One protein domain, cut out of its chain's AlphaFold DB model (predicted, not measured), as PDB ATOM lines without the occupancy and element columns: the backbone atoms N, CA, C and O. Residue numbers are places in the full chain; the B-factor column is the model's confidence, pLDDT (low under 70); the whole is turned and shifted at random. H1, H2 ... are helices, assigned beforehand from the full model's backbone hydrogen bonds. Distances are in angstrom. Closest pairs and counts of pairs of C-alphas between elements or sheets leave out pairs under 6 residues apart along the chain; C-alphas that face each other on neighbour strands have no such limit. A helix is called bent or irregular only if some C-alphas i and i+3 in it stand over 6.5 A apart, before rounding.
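This is residues 153 to 254 of the 333 residues of the protein "Apoptosis inhibitory protein 5 (API5) isoform 2" of Hibiscus syriacus (UniProt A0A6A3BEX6). The longest helix, H3, is bent into an L of two arms, H3a and H3b, that turns past H2, the helix nearest the middle of a small all-helix body. H1 folds back beside H2 as a helical hairpin, while H4 runs from H3b to the far end of H2, where it touches H2 with residues 247 to 251 alone. The printed part has 102 residues with four named helices, H1 to H4 in order, and no named strand. It is compact, with a radius of gyration of the C-alphas of 13.4 A, and spans 39 by 28 by 26 A.

H3, residues 203 to 230, was assigned as one helix by its hydrogen bonds but is bent: C-alphas 215 and 218 are 8.3 A apart. H3a is residues 203 to 215, 17.8 A long and irregular, with C-alphas 211 and 214 6.8 A apart; H3b is residues 218 to 230, 20.2 A. H2, residues 179 to 196, measures 25.2 A, has a kink of 26 degrees near residue 190, and is only just irregular, with C-alphas 191 and 194 6.9 A apart. H1, residues 154 to 168, measures 20.9 A from C-alpha 154 at (67.705, 83.090, 126.662). H4, residues 236 to 251, measures 21.8 A and ends with C-alpha 251 at (62.543, 85.500, 111.839).

The lines of H3a and H3b stand at a steep tilt of 65 degrees. H3b touches H4, about perpendicular at 82 degrees; the closest C-alphas are those of His 225 and Pro 236, 5.6 A apart, and H4 touches H3b with residues 236 to 237 alone. H3a and H4 are near each other. H2 is close to but not clearly touching H3a, at 7.3 A between the C-alphas of Gln 189 and Phe 205, and H3b, at 7.1 A between those of Asp 183 and Ser 227. H2 touches H4 with residues 193 to 196 alone, at a steep tilt of 42 degrees, the same way; the closest C-alphas, of Phe 196 and Gly 250, are 6.2 A apart. H1 and H2 form a hairpin and touch at a shallow tilt of 11 degrees, opposite ways, closest at the C-alphas of Ala 168 and Leu 185, 5.0 A. H1 is apart from H3b and H4. Every O i to N i+4 pair is within hydrogen-bond range in H1; the counts are 12 of 14 in H2, 7 of 9 in H3a, 5 of 9 in H3b and 11 of 12 in H4.

The two C-alphas farthest apart, those of Pro 153 and Lys 219, are 39.7 A apart. The printed part has no cut; the link from H3 to H4 is tight, and those from H1 to H2 and from H2 to H3 are short. Mean pLDDT of the printed part is 73.8, and residues 220 to 254 are under 70.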
ATOM      1  N   PRO A 153      67.993  86.675 129.997       88.06
ATOM      2  CA  PRO A 153      68.693  85.484 129.548       88.06
ATOM      3  C   PRO A 153      67.826  84.686 128.549       88.06
ATOM      4  O   PRO A 153      66.595  84.828 128.559       88.06
ATOM      5  N   PRO A 154      68.431  83.855 127.679       86.62
ATOM      6  CA  PRO A 154      67.705  83.090 126.662       86.62
ATOM      7  C   PRO A 154      66.574  82.224 127.228       86.62
ATOM      8  O   PRO A 154      65.514  82.135 126.619       86.62
ATOM      9  N   GLU A 155      66.755  81.647 128.415       89.94
ATOM     10  CA  GLU A 155      65.763  80.792 129.075       89.94
ATOM     11  C   GLU A 155      64.487  81.578 129.399       89.94
ATOM     12  O   GLU A 155      63.377  81.118 129.138       89.94
ATOM     13  N   ARG A 156      64.639  82.816 129.883       89.00
ATOM     14  CA  ARG A 156      63.506  83.712 130.127       89.00
ATOM     15  C   ARG A 156      62.843  84.138 128.827       89.00
ATOM     16  O   ARG A 156      61.627  84.256 128.762       89.00
ATOM     17  N   LEU A 157      63.626  84.370 127.779       89.50
ATOM     18  CA  LEU A 157      63.076  84.696 126.468       89.50
ATOM     19  C   LEU A 157      62.202  83.550 125.925       89.50
ATOM     20  O   LEU A 157      61.133  83.823 125.382       89.50
ATOM     21  N   MET A 158      62.635  82.296 126.115       89.19
ATOM     22  CA  MET A 158      61.877  81.084 125.773       89.19
ATOM     23  C   MET A 158      60.594  80.937 126.600       89.19
ATOM     24  O   MET A 158      59.544  80.603 126.059       89.19
ATOM     25  N   GLU A 159      60.657  81.230 127.897       91.88
ATOM     26  CA  GLU A 159      59.481  81.235 128.769       91.88
ATOM     27  C   GLU A 159      58.451  82.287 128.322       91.88
ATOM     28  O   GLU A 159      57.277  81.974 128.127       91.88
ATOM     29  N   LEU A 160      58.898  83.524 128.075       91.88
ATOM     30  CA  LEU A 160      58.029  84.624 127.652       91.88
ATOM     31  C   LEU A 160      57.355  84.354 126.305       91.88
ATOM     32  O   LEU A 160      56.165  84.637 126.157       91.88
ATOM     33  N   ILE A 161      58.086  83.804 125.327       92.06
ATOM     34  CA  ILE A 161      57.466  83.428 124.051       92.06
ATOM     35  C   ILE A 161      56.483  82.271 124.234       92.06
ATOM     36  O   ILE A 161      55.415  82.318 123.637       92.06
ATOM     37  N   GLY A 162      56.776  81.302 125.107       92.88
ATOM     38  CA  GLY A 162      55.860  80.205 125.422       92.88
ATOM     39  C   GLY A 162      54.525  80.692 125.990       92.88
ATOM     40  O   GLY A 162      53.475  80.225 125.557       92.88
ATOM     41  N   ILE A 163      54.552  81.688 126.884       92.38
ATOM     42  CA  ILE A 163      53.332  82.333 127.397       92.38
ATOM     43  C   ILE A 163      52.545  82.973 126.247       92.38
ATOM     44  O   ILE A 163      51.349  82.729 126.111       92.38
ATOM     45  N   ILE A 164      53.202  83.761 125.389       91.75
ATOM     46  CA  ILE A 164      52.534  84.468 124.282       91.75
ATOM     47  C   ILE A 164      51.972  83.489 123.239       91.75
ATOM     48  O   ILE A 164      50.882  83.711 122.720       91.75
ATOM     49  N   GLU A 165      52.689  82.407 122.937       93.31
ATOM     50  CA  GLU A 165      52.212  81.330 122.065       93.31
ATOM     51  C   GLU A 165      50.989  80.626 122.657       93.31
ATOM     52  O   GLU A 165      50.029  80.381 121.932       93.31
ATOM     53  N   GLY A 166      51.002  80.345 123.965       91.75
ATOM     54  CA  GLY A 166      49.860  79.760 124.666       91.75
ATOM     55  C   GLY A 166      48.630  80.665 124.625       91.75
ATOM     56  O   GLY A 166      47.529  80.192 124.370       91.75
ATOM     57  N   GLN A 167      48.815  81.979 124.786       91.12
ATOM     58  CA  GLN A 167      47.717  82.941 124.648       91.12
ATOM     59  C   GLN A 167      47.201  83.043 123.210       91.12
ATOM     60  O   GLN A 167      46.015  83.262 123.005       91.12
ATOM     61  N   ALA A 168      48.060  82.879 122.203       91.25
ATOM     62  CA  ALA A 168      47.650  82.935 120.803       91.25
ATOM     63  C   ALA A 168      46.822  81.721 120.347       91.25
ATOM     64  O   ALA A 168      46.230  81.801 119.275       91.25
ATOM     65  N   ASP A 169      46.798  80.638 121.132       91.25
ATOM     66  CA  ASP A 169      46.096  79.381 120.838       91.25
ATOM     67  C   ASP A 169      46.397  78.843 119.425       91.25
ATOM     68  O   ASP A 169      45.520  78.578 118.606       91.25
ATOM     69  N   LEU A 170      47.692  78.705 119.115       91.81
ATOM     70  CA  LEU A 170      48.186  78.316 117.783       91.81
ATOM     71  C   LEU A 170      47.869  76.861 117.389       91.81
ATOM     72  O   LEU A 170      48.244  76.430 116.298       91.81
ATOM     73  N   ASP A 171      47.204  76.109 118.263       90.69
ATOM     74  CA  ASP A 171      46.715  74.758 117.990       90.69
ATOM     75  C   ASP A 171      45.213  74.746 117.635       90.69
ATOM     76  O   ASP A 171      44.703  73.734 117.141       90.69
ATOM     77  N   ALA A 172      44.504  75.865 117.828       90.44
ATOM     78  CA  ALA A 172      43.094  75.996 117.495       90.44
ATOM     79  C   ALA A 172      42.833  75.948 115.983       90.44
ATOM     80  O   ALA A 172      43.670  76.289 115.144       90.44
ATOM     81  N   GLN A 173      41.616  75.547 115.609       88.56
ATOM     82  CA  GLN A 173      41.173  75.691 114.224       88.56
ATOM     83  C   GLN A 173      40.932  77.168 113.903       88.56
ATOM     84  O   GLN A 173      40.343  77.902 114.695       88.56
ATOM     85  N   PHE A 174      41.361  77.592 112.717       90.38
ATOM     86  CA  PHE A 174      41.148  78.958 112.260       90.38
ATOM     87  C   PHE A 174      39.789  79.116 111.574       90.38
ATOM     88  O   PHE A 174      39.526  78.460 110.560       90.38
ATOM     89  N   ASP A 175      38.974  80.039 112.079       87.44
ATOM     90  CA  ASP A 175      37.750  80.519 111.437       87.44
ATOM     91  C   ASP A 175      37.895  82.012 111.116       87.44
ATOM     92  O   ASP A 175      38.229  82.829 111.969       87.44
ATOM     93  N   VAL A 176      37.617  82.378 109.863       85.44
ATOM     94  CA  VAL A 176      37.653  83.772 109.390       85.44
ATOM     95  C   VAL A 176      36.581  84.628 110.078       85.44
ATOM     96  O   VAL A 176      36.702  85.851 110.120       85.44
ATOM     97  N   SER A 177      35.530  83.995 110.598       86.69
ATOM     98  CA  SER A 177      34.405  84.646 111.273       86.69
ATOM     99  C   SER A 177      34.673  84.904 112.758       86.69
ATOM    100  O   SER A 177      33.951  85.686 113.375       86.69
ATOM    101  N   ASP A 178      35.698  84.267 113.330       87.25
ATOM    102  CA  ASP A 178      36.069  84.400 114.736       87.25
ATOM    103  C   ASP A 178      36.945  85.644 114.938       87.25
ATOM    104  O   ASP A 178      38.179  85.605 114.901       87.25
ATOM    105  N   ALA A 179      36.276  86.784 115.112       81.50
ATOM    106  CA  ALA A 179      36.930  88.071 115.322       81.50
ATOM    107  C   ALA A 179      37.809  88.085 116.586       81.50
ATOM    108  O   ALA A 179      38.864  88.722 116.583       81.50
ATOM    109  N   ASP A 180      37.420  87.359 117.636       82.12
ATOM    110  CA  ASP A 180      38.134  87.350 118.912       82.12
ATOM    111  C   ASP A 180      39.445  86.575 118.821       82.12
ATOM    112  O   ASP A 180      40.492  87.073 119.250       82.12
ATOM    113  N   HIS A 181      39.420  85.390 118.208       86.50
ATOM    114  CA  HIS A 181      40.632  84.629 117.921       86.50
ATOM    115  C   HIS A 181      41.550  85.408 116.977       86.50
ATOM    116  O   HIS A 181      42.750  85.523 117.237       86.50
ATOM    117  N   ILE A 182      41.000  86.023 115.929       83.19
ATOM    118  CA  ILE A 182      41.759  86.882 115.017       83.19
ATOM    119  C   ILE A 182      42.464  88.013 115.777       83.19
ATOM    120  O   ILE A 182      43.672  88.206 115.619       83.19
ATOM    121  N   ASP A 183      41.749  88.757 116.620       78.69
ATOM    122  CA  ASP A 183      42.337  89.885 117.337       78.69
ATOM    123  C   ASP A 183      43.363  89.455 118.383       78.69
ATOM    124  O   ASP A 183      44.376  90.145 118.579       78.69
ATOM    125  N   ARG A 184      43.150  88.299 119.016       85.25
ATOM    126  CA  ARG A 184      44.110  87.680 119.931       85.25
ATOM    127  C   ARG A 184      45.381  87.255 119.203       85.25
ATOM    128  O   ARG A 184      46.471  87.620 119.647       85.25
ATOM    129  N   LEU A 185      45.250  86.576 118.064       87.25
ATOM    130  CA  LEU A 185      46.364  86.154 117.214       87.25
ATOM    131  C   LEU A 185      47.202  87.360 116.779       87.25
ATOM    132  O   LEU A 185      48.420  87.362 116.951       87.25
ATOM    133  N   ILE A 186      46.548  88.413 116.273       81.25
ATOM    134  CA  ILE A 186      47.203  89.668 115.883       81.25
ATOM    135  C   ILE A 186      47.980  90.250 117.060       81.25
ATOM    136  O   ILE A 186      49.163  90.567 116.936       81.25
ATOM    137  N   SER A 187      47.316  90.398 118.205       82.94
ATOM    138  CA  SER A 187      47.911  91.032 119.379       82.94
ATOM    139  C   SER A 187      49.144  90.258 119.843       82.94
ATOM    140  O   SER A 187      50.218  90.848 119.980       82.94
ATOM    141  N   CYS A 188      49.030  88.935 119.986       90.06
ATOM    142  CA  CYS A 188      50.131  88.064 120.393       90.06
ATOM    143  C   CYS A 188      51.294  88.103 119.393       90.06
ATOM    144  O   CYS A 188      52.449  88.242 119.793       90.06
ATOM    145  N   GLN A 189      50.998  88.088 118.092       86.50
ATOM    146  CA  GLN A 189      51.996  88.211 117.033       86.50
ATOM    147  C   GLN A 189      52.808  89.508 117.156       86.50
ATOM    148  O   GLN A 189      54.035  89.476 117.044       86.50
ATOM    149  N   PHE A 190      52.154  90.649 117.402       82.44
ATOM    150  CA  PHE A 190      52.833  91.936 117.592       82.44
ATOM    151  C   PHE A 190      53.651  91.989 118.888       82.44
ATOM    152  O   PHE A 190      54.758  92.531 118.883       82.44
ATOM    153  N   ILE A 191      53.132  91.408 119.971       85.19
ATOM    154  CA  ILE A 191      53.821  91.317 121.264       85.19
ATOM    155  C   ILE A 191      55.067  90.426 121.162       85.19
ATOM    156  O   ILE A 191      56.075  90.711 121.804       85.19
ATOM    157  N   ALA A 192      55.040  89.391 120.320       88.19
ATOM    158  CA  ALA A 192      56.159  88.478 120.126       88.19
ATOM    159  C   ALA A 192      57.291  89.056 119.249       88.19
ATOM    160  O   ALA A 192      58.439  88.627 119.366       88.19
ATOM    161  N   LEU A 193      57.024  90.074 118.412       84.25
ATOM    162  CA  LEU A 193      58.028  90.660 117.502       84.25
ATOM    163  C   LEU A 193      59.338  91.095 118.192       84.25
ATOM    164  O   LEU A 193      60.409  90.747 117.685       84.25
ATOM    165  N   PRO A 194      59.316  91.829 119.326       83.75
ATOM    166  CA  PRO A 194      60.539  92.195 120.033       83.75
ATOM    167  C   PRO A 194      61.311  90.984 120.563       83.75
ATOM    168  O   PRO A 194      62.519  91.088 120.745       83.75
ATOM    169  N   LEU A 195      60.645  89.852 120.813       86.62
ATOM    170  CA  LEU A 195      61.279  88.626 121.297       86.62
ATOM    171  C   LEU A 195      61.976  87.874 120.163       86.62
ATOM    172  O   LEU A 195      63.107  87.425 120.336       86.62
ATOM    173  N   PHE A 196      61.367  87.818 118.976       87.62
ATOM    174  CA  PHE A 196      62.006  87.241 117.787       87.62
ATOM    175  C   PHE A 196      63.264  88.006 117.396       87.62
ATOM    176  O   PHE A 196      64.313  87.408 117.175       87.62
ATOM    177  N   ALA A 197      63.201  89.341 117.430       84.62
ATOM    178  CA  ALA A 197      64.364  90.195 117.190       84.62
ATOM    179  C   ALA A 197      65.517  89.946 118.187       84.62
ATOM    180  O   ALA A 197      66.653  90.337 117.928       84.62
ATOM    181  N   ARG A 198      65.227  89.304 119.323       84.25
ATOM    182  CA  ARG A 198      66.186  88.925 120.367       84.25
ATOM    183  C   ARG A 198      66.582  87.445 120.322       84.25
ATOM    184  O   ARG A 198      67.317  87.005 121.199       84.25
ATOM    185  N   GLY A 199      66.123  86.695 119.321       83.62
ATOM    186  CA  GLY A 199      66.489  85.295 119.098       83.62
ATOM    187  C   GLY A 199      65.458  84.259 119.554       83.62
ATOM    188  O   GLY A 199      65.752  83.069 119.491       83.62
ATOM    189  N   ALA A 200      64.258  84.662 119.993       88.25
ATOM    190  CA  ALA A 200      63.169  83.708 120.223       88.25
ATOM    191  C   ALA A 200      62.734  83.054 118.898       88.25
ATOM    192  O   ALA A 200      62.719  83.707 117.853       88.25
ATOM    193  N   SER A 201      62.330  81.784 118.934       88.12
ATOM    194  CA  SER A 201      61.798  81.106 117.746       88.12
ATOM    195  C   SER A 201      60.405  81.633 117.400       88.12
ATOM    196  O   SER A 201      59.525  81.641 118.249       88.12
ATOM    197  N   GLY A 202      60.191  82.029 116.144       86.69
ATOM    198  CA  GLY A 202      58.867  82.378 115.604       86.69
ATOM    199  C   GLY A 202      58.179  81.234 114.854       86.69
ATOM    200  O   GLY A 202      57.220  81.468 114.121       86.69
ATOM    201  N   SER A 203      58.695  80.006 114.975       88.88
ATOM    202  CA  SER A 203      58.290  78.873 114.132       88.88
ATOM    203  C   SER A 203      56.822  78.465 114.289       88.88
ATOM    204  O   SER A 203      56.177  78.195 113.280       88.88
ATOM    205  N   LYS A 204      56.257  78.467 115.506       91.44
ATOM    206  CA  LYS A 204      54.838  78.120 115.701       91.44
ATOM    207  C   LYS A 204      53.913  79.130 115.035       91.44
ATOM    208  O   LYS A 204      53.041  78.736 114.265       91.44
ATOM    209  N   PHE A 205      54.165  80.422 115.248       89.81
ATOM    210  CA  PHE A 205      53.434  81.499 114.577       89.81
ATOM    211  C   PHE A 205      53.530  81.373 113.053       89.81
ATOM    212  O   PHE A 205      52.513  81.414 112.365       89.81
ATOM    213  N   LEU A 206      54.735  81.150 112.519       87.88
ATOM    214  CA  LEU A 206      54.941  80.932 111.085       87.88
ATOM    215  C   LEU A 206      54.153  79.741 110.544       87.88
ATOM    216  O   LEU A 206      53.512  79.851 109.501       87.88
ATOM    217  N   ASN A 207      54.217  78.603 111.231       89.38
ATOM    218  CA  ASN A 207      53.533  77.386 110.815       89.38
ATOM    219  C   ASN A 207      52.018  77.587 110.813       89.38
ATOM    220  O   ASN A 207      51.360  77.215 109.841       89.38
ATOM    221  N   TYR A 208      51.485  78.232 111.852       90.81
ATOM    222  CA  TYR A 208      50.071  78.569 111.937       90.81
ATOM    223  C   TYR A 208      49.643  79.489 110.789       90.81
ATOM    224  O   TYR A 208      48.704  79.184 110.055       90.81
ATOM    225  N   LEU A 209      50.395  80.568 110.556       86.50
ATOM    226  CA  LEU A 209      50.138  81.505 109.468       86.50
ATOM    227  C   LEU A 209      50.164  80.816 108.097       86.50
ATOM    228  O   LEU A 209      49.234  80.987 107.309       86.50
ATOM    229  N   ASN A 210      51.189  80.006 107.825       83.69
ATOM    230  CA  ASN A 210      51.343  79.297 106.554       83.69
ATOM    231  C   ASN A 210      50.216  78.294 106.303       83.69
ATOM    232  O   ASN A 210      49.733  78.174 105.179       83.69
ATOM    233  N   LYS A 211      49.807  77.567 107.344       88.38
ATOM    234  CA  LYS A 211      48.810  76.502 107.232       88.38
ATOM    235  C   LYS A 211      47.383  77.038 107.191       88.38
ATOM    236  O   LYS A 211      46.557  76.491 106.465       88.38
ATOM    237  N   HIS A 212      47.094  78.080 107.965       88.12
ATOM    238  CA  HIS A 212      45.724  78.501 108.242       88.12
ATOM    239  C   HIS A 212      45.374  79.887 107.707       88.12
ATOM    240  O   HIS A 212      44.248  80.076 107.264       88.12
ATOM    241  N   ILE A 213      46.311  80.840 107.696       84.19
ATOM    242  CA  ILE A 213      46.019  82.236 107.334       84.19
ATOM    243  C   ILE A 213      46.298  82.513 105.857       84.19
ATOM    244  O   ILE A 213      45.438  83.065 105.175       84.19
ATOM    245  N   ILE A 214      47.464  82.107 105.337       81.19
ATOM    246  CA  ILE A 214      47.842  82.328 103.928       81.19
ATOM    247  C   ILE A 214      46.765  81.827 102.950       81.19
ATOM    248  O   ILE A 214      46.403  82.592 102.054       81.19
ATOM    249  N   PRO A 215      46.192  80.612 103.100       86.06
ATOM    250  CA  PRO A 215      45.211  80.094 102.140       86.06
ATOM    251  C   PRO A 215      43.916  80.912 102.044       86.06
ATOM    252  O   PRO A 215      43.187  80.803 101.061       86.06
ATOM    253  N   VAL A 216      43.609  81.714 103.064       82.75
ATOM    254  CA  VAL A 216      42.372  82.503 103.166       82.75
ATOM    255  C   VAL A 216      42.650  83.992 103.358       82.75
ATOM    256  O   VAL A 216      41.740  84.743 103.716       82.75
ATOM    257  N   PHE A 217      43.882  84.434 103.089       76.19
ATOM    258  CA  PHE A 217      44.357  85.782 103.394       76.19
ATOM    259  C   PHE A 217      43.450  86.873 102.817       76.19
ATOM    260  O   PHE A 217      43.134  87.834 103.512       76.19
ATOM    261  N   ASP A 218      42.946  86.685 101.595       73.75
ATOM    262  CA  ASP A 218      42.041  87.636 100.944       73.75
ATOM    263  C   ASP A 218      40.761  87.879 101.752       73.75
ATOM    264  O   ASP A 218      40.280  89.005 101.822       73.75
ATOM    265  N   LYS A 219      40.214  86.846 102.404       75.62
ATOM    266  CA  LYS A 219      38.994  86.950 103.223       75.62
ATOM    267  C   LYS A 219      39.283  87.600 104.575       75.62
ATOM    268  O   LYS A 219      38.505  88.404 105.074       75.62
ATOM    269  N   VAL A 220      40.435  87.253 105.134       67.12
ATOM    270  CA  VAL A 220      40.943  87.722 106.423       67.12
ATOM    271  C   VAL A 220      41.273  89.221 106.362       67.12
ATOM    272  O   VAL A 220      40.858  89.984 107.231       67.12
ATOM    273  N   ALA A 221      41.919  89.685 105.288       61.66
ATOM    274  CA  ALA A 221      42.324  91.080 105.104       61.66
ATOM    275  C   ALA A 221      41.153  92.081 105.159       61.66
ATOM    276  O   ALA A 221      41.327  93.197 105.655       61.66
ATOM    277  N   PHE A 222      39.956  91.686 104.709       57.69
ATOM    278  CA  PHE A 222      38.757  92.524 104.819       57.69
ATOM    279  C   PHE A 222      38.262  92.666 106.264       57.69
ATOM    280  O   PHE A 222      37.896  93.769 106.661       57.69
ATOM    281  N   GLY A 223      38.301  91.596 107.067       54.72
ATOM    282  CA  GLY A 223      37.942  91.654 108.492       54.72
ATOM    283  C   GLY A 223      38.966  92.430 109.331       54.72
ATOM    284  O   GLY A 223      38.607  93.211 110.208       54.72
ATOM    285  N   TRP A 224      40.254  92.297 109.003       61.47
ATOM    286  CA  TRP A 224      41.361  92.902 109.759       61.47
ATOM    287  C   TRP A 224      41.434  94.420 109.614       61.47
ATOM    288  O   TRP A 224      41.976  95.107 110.484       61.47
ATOM    289  N   HIS A 225      40.875  94.953 108.526       56.16
ATOM    290  CA  HIS A 225      40.762  96.386 108.301       56.16
ATOM    291  C   HIS A 225      40.052  97.082 109.471       56.16
ATOM    292  O   HIS A 225      40.468  98.168 109.872       56.16
ATOM    293  N   GLU A 226      39.018  96.468 110.049       50.50
ATOM    294  CA  GLU A 226      38.217  97.100 111.098       50.50
ATOM    295  C   GLU A 226      38.927  97.088 112.459       50.50
ATOM    296  O   GLU A 226      39.087  98.144 113.079       50.50
ATOM    297  N   SER A 227      39.495  95.952 112.870       50.00
ATOM    298  CA  SER A 227      40.248  95.868 114.129       50.00
ATOM    299  C   SER A 227      41.558  96.674 114.116       50.00
ATOM    300  O   SER A 227      42.008  97.180 115.147       50.00
ATOM    301  N   LEU A 228      42.214  96.834 112.958       51.91
ATOM    302  CA  LEU A 228      43.403  97.694 112.823       51.91
ATOM    303  C   LEU A 228      43.053  99.191 112.772       51.91
ATOM    304  O   LEU A 228      43.846 100.012 113.239       51.91
ATOM    305  N   ARG A 229      41.866  99.555 112.269       45.78
ATOM    306  CA  ARG A 229      41.362 100.939 112.237       45.78
ATOM    307  C   ARG A 229      41.099 101.485 113.642       45.78
ATOM    308  O   ARG A 229      41.445 102.633 113.915       45.78
ATOM    309  N   ILE A 230      40.565 100.658 114.545       47.19
ATOM    310  CA  ILE A 230      40.293 101.018 115.952       47.19
ATOM    311  C   ILE A 230      41.591 101.282 116.735       47.19
ATOM    312  O   ILE A 230      41.637 102.174 117.578       47.19
ATOM    313  N   ARG A 231      42.688 100.590 116.398       52.75
ATOM    314  CA  ARG A 231      44.011 100.771 117.028       52.75
ATOM    315  C   ARG A 231      44.756 102.045 116.602       52.75
ATOM    316  O   ARG A 231      45.917 102.202 116.967       52.75
ATOM    317  N   GLY A 232      44.095 102.948 115.866       41.50
ATOM    318  CA  GLY A 232      44.531 104.322 115.630       41.50
ATOM    319  C   GLY A 232      45.934 104.424 115.040       41.50
ATOM    320  O   GLY A 232      46.890 104.607 115.789       41.50
ATOM    321  N   ASN A 233      46.010 104.377 113.699       40.06
ATOM    322  CA  ASN A 233      47.142 104.764 112.830       40.06
ATOM    323  C   ASN A 233      47.774 103.631 111.990       40.06
ATOM    324  O   ASN A 233      48.998 103.517 111.931       40.06
ATOM    325  N   TRP A 234      46.968 102.798 111.313       41.28
ATOM    326  CA  TRP A 234      47.496 101.735 110.444       41.28
ATOM    327  C   TRP A 234      46.732 101.617 109.122       41.28
ATOM    328  O   TRP A 234      45.515 101.469 109.105       41.28
ATOM    329  N   ASN A 235      47.467 101.696 108.006       40.44
ATOM    330  CA  ASN A 235      46.931 101.599 106.647       40.44
ATOM    331  C   ASN A 235      46.945 100.116 106.196       40.44
ATOM    332  O   ASN A 235      48.034  99.547 106.074       40.44
ATOM    333  N   PRO A 236      45.794  99.454 105.991       39.91
ATOM    334  CA  PRO A 236      45.681  97.989 106.085       39.91
ATOM    335  C   PRO A 236      46.255  97.197 104.900       39.91
ATOM    336  O   PRO A 236      46.765  96.099 105.102       39.91
ATOM    337  N   ILE A 237      46.267  97.752 103.686       39.81
ATOM    338  CA  ILE A 237      46.722  97.023 102.482       39.81
ATOM    339  C   ILE A 237      48.255  97.074 102.327       39.81
ATOM    340  O   ILE A 237      48.878  96.117 101.870       39.81
ATOM    341  N   SER A 238      48.899  98.156 102.779       40.59
ATOM    342  CA  SER A 238      50.365  98.277 102.790       40.59
ATOM    343  C   SER A 238      50.996  97.806 104.101       40.59
ATOM    344  O   SER A 238      52.149  97.389 104.101       40.59
ATOM    345  N   SER A 239      50.274  97.842 105.225       43.00
ATOM    346  CA  SER A 239      50.850  97.473 106.521       43.00
ATOM    347  C   SER A 239      50.839  95.983 106.787       43.00
ATOM    348  O   SER A 239      51.757  95.538 107.449       43.00
ATOM    349  N   LEU A 240      49.886  95.189 106.290       44.91
ATOM    350  CA  LEU A 240      49.931  93.737 106.512       44.91
ATOM    351  C   LEU A 240      50.996  93.056 105.657       44.91
ATOM    352  O   LEU A 240      51.706  92.199 106.169       44.91
ATOM    353  N   SER A 241      51.207  93.513 104.421       47.75
ATOM    354  CA  SER A 241      52.381  93.119 103.637       47.75
ATOM    355  C   SER A 241      53.670  93.575 104.316       47.75
ATOM    356  O   SER A 241      54.618  92.808 104.372       47.75
ATOM    357  N   HIS A 242      53.705  94.764 104.926       47.38
ATOM    358  CA  HIS A 242      54.885  95.264 105.636       47.38
ATOM    359  C   HIS A 242      55.099  94.630 107.026       47.38
ATOM    360  O   HIS A 242      56.236  94.511 107.464       47.38
ATOM    361  N   VAL A 243      54.040  94.199 107.716       49.78
ATOM    362  CA  VAL A 243      54.057  93.462 108.992       49.78
ATOM    363  C   VAL A 243      54.455  92.024 108.730       49.78
ATOM    364  O   VAL A 243      55.359  91.546 109.398       49.78
ATOM    365  N   TRP A 244      53.883  91.386 107.708       51.34
ATOM    366  CA  TRP A 244      54.365  90.112 107.185       51.34
ATOM    367  C   TRP A 244      55.833  90.218 106.780       51.34
ATOM    368  O   TRP A 244      56.632  89.403 107.204       51.34
ATOM    369  N   PHE A 245      56.222  91.272 106.058       49.84
ATOM    370  CA  PHE A 245      57.602  91.503 105.620       49.84
ATOM    371  C   PHE A 245      58.567  91.812 106.777       49.84
ATOM    372  O   PHE A 245      59.726  91.406 106.752       49.84
ATOM    373  N   LYS A 246      58.125  92.531 107.815       49.75
ATOM    374  CA  LYS A 246      58.916  92.779 109.033       49.75
ATOM    375  C   LYS A 246      59.018  91.534 109.897       49.75
ATOM    376  O   LYS A 246      60.094  91.267 110.418       49.75
ATOM    377  N   PHE A 247      57.931  90.783 110.029       54.53
ATOM    378  CA  PHE A 247      57.905  89.499 110.712       54.53
ATOM    379  C   PHE A 247      58.847  88.524 110.005       54.53
ATOM    380  O   PHE A 247      59.780  88.026 110.624       54.53
ATOM    381  N   SER A 248      58.713  88.381 108.687       50.25
ATOM    382  CA  SER A 248      59.552  87.541 107.835       50.25
ATOM    383  C   SER A 248      61.029  87.957 107.857       50.25
ATOM    384  O   SER A 248      61.915  87.108 107.859       50.25
ATOM    385  N   LYS A 249      61.327  89.260 107.949       49.72
ATOM    386  CA  LYS A 249      62.696  89.744 108.185       49.72
ATOM    387  C   LYS A 249      63.201  89.481 109.606       49.72
ATOM    388  O   LYS A 249      64.385  89.210 109.759       49.72
ATOM    389  N   GLY A 250      62.341  89.565 110.621       48.62
ATOM    390  CA  GLY A 250      62.693  89.353 112.029       48.62
ATOM    391  C   GLY A 250      62.963  87.891 112.392       48.62
ATOM    392  O   GLY A 250      63.748  87.631 113.293       48.62
ATOM    393  N   ILE A 251      62.354  86.951 111.668       46.34
ATOM    394  CA  ILE A 251      62.543  85.500 111.839       46.34
ATOM    395  C   ILE A 251      63.588  84.896 110.885       46.34
ATOM    396  O   ILE A 251      63.930  83.730 111.039       46.34
ATOM    397  N   GLY A 252      64.091  85.670 109.913       43.19
ATOM    398  CA  GLY A 252      65.014  85.199 108.875       43.19
ATOM    399  C   GLY A 252      64.361  84.194 107.918       43.19
ATOM    400  O   GLY A 252      64.377  82.993 108.160       43.19
ATOM    401  N   ILE A 253      63.792  84.664 106.804       46.72
ATOM    402  CA  ILE A 253      63.261  83.760 105.765       46.72
ATOM    403  C   ILE A 253      64.413  82.942 105.148       46.72
ATOM    404  O   ILE A 253      65.395  83.547 104.705       46.72
ATOM    405  N   PRO A 254      64.296  81.609 105.014       34.06
ATOM    406  CA  PRO A 254      65.174  80.839 104.142       34.06
ATOM    407  C   PRO A 254      65.080  81.360 102.699       34.06
ATOM    408  O   PRO A 254      63.986  81.622 102.195       34.06
TER     409      PRO A 254